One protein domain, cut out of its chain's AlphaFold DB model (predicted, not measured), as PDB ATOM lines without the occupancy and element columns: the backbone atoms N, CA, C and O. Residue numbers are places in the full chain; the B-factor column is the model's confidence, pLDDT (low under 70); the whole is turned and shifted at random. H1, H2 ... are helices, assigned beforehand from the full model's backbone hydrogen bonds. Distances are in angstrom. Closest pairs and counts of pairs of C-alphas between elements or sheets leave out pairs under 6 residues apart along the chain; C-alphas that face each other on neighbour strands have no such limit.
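What this domain is: This is residues 178 to 219 of the 371 residues of an uncharacterized protein of Saprospiraceae bacterium (UniProt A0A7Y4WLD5). A short helical hairpin: H1, the longest helix, and H2 lie side by side, joined by a tight turn, and splay apart from it as a narrow V. Both tails, residues 178 to 183 and 211 to 219, lie at the open end of the V. The printed part has 42 residues, with two named helices, H1 then H2, and no named strand; the class is all helix. It is compact, with a radius of gyration of the C-alphas of 9.6 A, and spans 26 by 20 by 15 A.

Where its parts are: H1 is residues 184 to 196, 18.1 A long, beginning at C-alpha 184 (40.061, 90.139, 45.647). H2 is residues 200 to 210, 15.1 A long, ending at C-alpha 210 (34.848, 85.784, 55.304).

How they stand to each other: H1 touches H2 with residues 191 to 195 alone; the closest C-alphas, of Ser 194 and Phe 203, are 5.6 A apart. The two form a helical hairpin, running opposite ways at a shallow tilt of 26 degrees. In H1 and H2 every O i to N i+4 pair is within hydrogen-bond range.

The domain as a whole: The C-alphas farthest apart, of Leu 196 and Asp 219, are 26.7 A apart. The printed part has no cut, and no printed residue is under 70 in pLDDT.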
ATOM      1  N   LYS A 178      41.567  92.603  59.151       91.81
ATOM      2  CA  LYS A 178      42.615  91.644  58.796       91.81
ATOM      3  C   LYS A 178      42.289  90.954  57.471       91.81
ATOM      4  O   LYS A 178      43.167  90.804  56.621       91.81
ATOM      5  N   PHE A 179      41.027  90.564  57.277       91.81
ATOM      6  CA  PHE A 179      40.589  89.756  56.135       91.81
ATOM      7  C   PHE A 179      39.478  90.408  55.311       91.81
ATOM      8  O   PHE A 179      39.516  90.324  54.083       91.81
ATOM      9  N   LYS A 180      38.489  91.036  55.959       91.88
ATOM     10  CA  LYS A 180      37.379  91.693  55.251       91.88
ATOM     11  C   LYS A 180      37.846  92.939  54.504       91.88
ATOM     12  O   LYS A 180      38.864  93.528  54.847       91.88
ATOM     13  N   ASN A 181      37.070  93.350  53.496       90.88
ATOM     14  CA  ASN A 181      37.251  94.622  52.779       90.88
ATOM     15  C   ASN A 181      38.651  94.803  52.154       90.88
ATOM     16  O   ASN A 181      39.113  95.919  51.914       90.88
ATOM     17  N   LYS A 182      39.332  93.683  51.877       86.25
ATOM     18  CA  LYS A 182      40.578  93.615  51.110       86.25
ATOM     19  C   LYS A 182      40.264  93.409  49.628       86.25
ATOM     20  O   LYS A 182      39.202  92.907  49.267       86.25
ATOM     21  N   SER A 183      41.222  93.742  48.763       83.44
ATOM     22  CA  SER A 183      41.114  93.431  47.335       83.44
ATOM     23  C   SER A 183      40.968  91.924  47.104       83.44
ATOM     24  O   SER A 183      41.544  91.119  47.841       83.44
ATOM     25  N   PHE A 184      40.259  91.540  46.038       81.31
ATOM     26  CA  PHE A 184      40.061  90.139  45.647       81.31
ATOM     27  C   PHE A 184      41.378  89.345  45.645       81.31
ATOM     28  O   PHE A 184      41.460  88.277  46.249       81.31
ATOM     29  N   VAL A 185      42.445  89.915  45.083       82.62
ATOM     30  CA  VAL A 185      43.780  89.296  45.061       82.62
ATOM     31  C   VAL A 185      44.291  88.972  46.471       82.62
ATOM     32  O   VAL A 185      44.767  87.865  46.712       82.62
ATOM     33  N   LYS A 186      44.158  89.893  47.438       82.50
ATOM     34  CA  LYS A 186      44.598  89.670  48.829       82.50
ATOM     35  C   LYS A 186      43.714  88.662  49.567       82.50
ATOM     36  O   LYS A 186      44.210  87.912  50.409       82.50
ATOM     37  N   THR A 187      42.421  88.634  49.261       82.19
ATOM     38  CA  THR A 187      41.463  87.715  49.884       82.19
ATOM     39  C   THR A 187      41.719  86.273  49.448       82.19
ATOM     40  O   THR A 187      41.986  85.419  50.296       82.19
ATOM     41  N   TYR A 188      41.710  86.017  48.137       80.50
ATOM     42  CA  TYR A 188      41.843  84.671  47.571       80.50
ATOM     43  C   TYR A 188      43.298  84.194  47.528       80.50
ATOM     44  O   TYR A 188      43.578  83.053  47.892       80.50
ATOM     45  N   GLY A 189      44.246  85.074  47.193       83.38
ATOM     46  CA  GLY A 189      45.673  84.756  47.258       83.38
ATOM     47  C   GLY A 189      46.130  84.431  48.681       83.38
ATOM     48  O   GLY A 189      46.951  83.540  48.873       83.38
ATOM     49  N   GLY A 190      45.544  85.084  49.691       81.25
ATOM     50  CA  GLY A 190      45.770  84.744  51.096       81.25
ATOM     51  C   GLY A 190      45.290  83.334  51.448       81.25
ATOM     52  O   GLY A 190      46.037  82.593  52.073       81.25
ATOM     53  N   LEU A 191      44.095  82.933  50.994       79.44
ATOM     54  CA  LEU A 191      43.580  81.569  51.200       79.44
ATOM     55  C   LEU A 191      44.495  80.513  50.565       79.44
ATOM     56  O   LEU A 191      44.865  79.549  51.232       79.44
ATOM     57  N   ILE A 192      44.893  80.718  49.305       81.62
ATOM     58  CA  ILE A 192      45.788  79.799  48.585       81.62
ATOM     59  C   ILE A 192      47.150  79.729  49.281       81.62
ATOM     60  O   ILE A 192      47.673  78.642  49.511       81.62
ATOM     61  N   LYS A 193      47.714  80.874  49.680       84.44
ATOM     62  CA  LYS A 193      48.998  80.938  50.388       84.44
ATOM     63  C   LYS A 193      48.958  80.189  51.720       84.44
ATOM     64  O   LYS A 193      49.902  79.456  52.000       84.44
ATOM     65  N   SER A 194      47.909  80.356  52.529       80.62
ATOM     66  CA  SER A 194      47.785  79.641  53.807       80.62
ATOM     67  C   SER A 194      47.662  78.129  53.593       80.62
ATOM     68  O   SER A 194      48.273  77.368  54.337       80.62
ATOM     69  N   LEU A 195      46.964  77.684  52.538       81.81
ATOM     70  CA  LEU A 195      46.906  76.265  52.161       81.81
ATOM     71  C   LEU A 195      48.276  75.723  51.724       81.81
ATOM     72  O   LEU A 195      48.706  74.695  52.235       81.81
ATOM     73  N   LEU A 196      48.988  76.432  50.840       86.44
ATOM     74  CA  LEU A 196      50.320  76.029  50.363       86.44
ATOM     75  C   LEU A 196      51.379  76.019  51.476       86.44
ATOM     76  O   LEU A 196      52.322  75.237  51.421       86.44
ATOM     77  N   LYS A 197      51.233  76.882  52.488       88.56
ATOM     78  CA  LYS A 197      52.101  76.924  53.676       88.56
ATOM     79  C   LYS A 197      51.664  75.975  54.797       88.56
ATOM     80  O   LYS A 197      52.301  75.976  55.845       88.56
ATOM     81  N   PHE A 198      50.591  75.206  54.598       86.94
ATOM     82  CA  PHE A 198      49.972  74.359  55.621       86.94
ATOM     83  C   PHE A 198      49.594  75.109  56.919       86.94
ATOM     84  O   PHE A 198      49.478  74.504  57.984       86.94
ATOM     85  N   ASP A 199      49.333  76.418  56.839       89.06
ATOM     86  CA  ASP A 199      48.833  77.219  57.961       89.06
ATOM     87  C   ASP A 199      47.308  77.071  58.071       89.06
ATOM     88  O   ASP A 199      46.510  77.933  57.680       89.06
ATOM     89  N   LEU A 200      46.892  75.910  58.582       89.44
ATOM     90  CA  LEU A 200      45.480  75.571  58.772       89.44
ATOM     91  C   LEU A 200      44.784  76.513  59.763       89.44
ATOM     92  O   LEU A 200      43.562  76.673  59.698       89.44
ATOM     93  N   THR A 201      45.536  77.138  60.668       89.56
ATOM     94  CA  THR A 201      45.009  78.082  61.656       89.56
ATOM     95  C   THR A 201      44.608  79.391  60.985       89.56
ATOM     96  O   THR A 201      43.460  79.820  61.132       89.56
ATOM     97  N   GLU A 202      45.497  79.998  60.188       89.25
ATOM     98  CA  GLU A 202      45.168  81.207  59.425       89.25
ATOM     99  C   GLU A 202      44.039  80.928  58.427       89.25
ATOM    100  O   GLU A 202      43.097  81.719  58.332       89.25
ATOM    101  N   PHE A 203      44.081  79.783  57.736       89.50
ATOM    102  CA  PHE A 203      43.030  79.395  56.798       89.50
ATOM    103  C   PHE A 203      41.655  79.325  57.479       89.50
ATOM    104  O   PHE A 203      40.709  79.972  57.021       89.50
ATOM    105  N   LYS A 204      41.536  78.595  58.601       92.19
ATOM    106  CA  LYS A 204      40.275  78.472  59.356       92.19
ATOM    107  C   LYS A 204      39.779  79.827  59.858       92.19
ATOM    108  O   LYS A 204      38.581  80.101  59.752       92.19
ATOM    109  N   GLN A 205      40.671  80.680  60.370       93.25
ATOM    110  CA  GLN A 205      40.307  82.020  60.837       93.25
ATOM    111  C   GLN A 205      39.789  82.882  59.679       93.25
ATOM    112  O   GLN A 205      38.691  83.433  59.764       93.25
ATOM    113  N   ARG A 206      40.539  82.948  58.572       93.00
ATOM    114  CA  ARG A 206      40.178  83.711  57.372       93.00
ATOM    115  C   ARG A 206      38.843  83.243  56.802       93.00
ATOM    116  O   ARG A 206      37.964  84.069  56.577       93.00
ATOM    117  N   TYR A 207      38.660  81.936  56.621       91.44
ATOM    118  CA  TYR A 207      37.404  81.363  56.131       91.44
ATOM    119  C   TYR A 207      36.224  81.711  57.048       91.44
ATOM    120  O   TYR A 207      35.177  82.152  56.573       91.44
ATOM    121  N   SER A 208      36.392  81.577  58.365       95.12
ATOM    122  CA  SER A 208      35.335  81.879  59.338       95.12
ATOM    123  C   SER A 208      34.959  83.364  59.347       95.12
ATOM    124  O   SER A 208      33.780  83.693  59.457       95.12
ATOM    125  N   VAL A 209      35.932  84.265  59.176       94.62
ATOM    126  CA  VAL A 209      35.684  85.711  59.067       94.62
ATOM    127  C   VAL A 209      34.975  86.061  57.755       94.62
ATOM    128  O   VAL A 209      34.000  86.811  57.768       94.62
ATOM    129  N   LEU A 210      35.433  85.515  56.625       92.38
ATOM    130  CA  LEU A 210      34.848  85.784  55.304       92.38
ATOM    131  C   LEU A 210      33.427  85.220  55.167       92.38
ATOM    132  O   LEU A 210      32.604  85.807  54.471       92.38
ATOM    133  N   THR A 211      33.119  84.125  55.868       93.69
ATOM    134  CA  THR A 211      31.767  83.537  55.946       93.69
ATOM    135  C   THR A 211      30.914  84.110  57.083       93.69
ATOM    136  O   THR A 211      29.828  83.601  57.341       93.69
ATOM    137  N   ASN A 212      31.378  85.170  57.760       94.31
ATOM    138  CA  ASN A 212      30.691  85.837  58.875       94.31
ATOM    139  C   ASN A 212      30.389  84.950  60.098       94.31
ATOM    140  O   ASN A 212      29.599  85.346  60.949       94.31
ATOM    141  N   LYS A 213      31.033  83.784  60.233       95.94
ATOM    142  CA  LYS A 213      30.902  82.925  61.423       95.94
ATOM    143  C   LYS A 213      31.526  83.563  62.663       95.94
ATOM    144  O   LYS A 213      31.066  83.320  63.771       95.94
ATOM    145  N   ILE A 214      32.581  84.358  62.472       95.19
ATOM    146  CA  ILE A 214      33.243  85.127  63.533       95.19
ATOM    147  C   ILE A 214      33.513  86.565  63.069       95.19
ATOM    148  O   ILE A 214      33.598  86.838  61.867       95.19
ATOM    149  N   LYS A 215      33.676  87.489  64.025       95.12
ATOM    150  CA  LYS A 215      34.068  88.879  63.743       95.12
ATOM    151  C   LYS A 215      35.511  88.935  63.230       95.12
ATOM    152  O   LYS A 215      36.349  88.133  63.639       95.12
ATOM    153  N   ASP A 216      35.803  89.885  62.340       96.12
ATOM    154  CA  ASP A 216      37.185  90.152  61.938       96.12
ATOM    155  C   ASP A 216      37.983  90.637  63.166       96.12
ATOM    156  O   ASP A 216      37.514  91.542  63.857       96.12
ATOM    157  N   PRO A 217      39.156  90.053  63.466       94.75
ATOM    158  CA  PRO A 217      39.899  90.367  64.686       94.75
ATOM    159  C   PRO A 217      40.430  91.806  64.745       94.75
ATOM    160  O   PRO A 217      40.749  92.268  65.836       94.75
ATOM    161  N   PHE A 218      40.545  92.512  63.614       95.12
ATOM    162  CA  PHE A 218      40.956  93.927  63.603       95.12
ATOM    163  C   PHE A 218      39.760  94.886  63.678       95.12
ATOM    164  O   PHE A 218      39.935  96.071  63.955       95.12
ATOM    165  N   ASP A 219      38.534  94.386  63.496       95.56
ATOM    166  CA  ASP A 219      37.318  95.184  63.632       95.56
ATOM    167  C   ASP A 219      36.953  95.360  65.116       95.56
ATOM    168  O   ASP A 219      36.044  94.727  65.664       95.56
TER     169      ASP A 219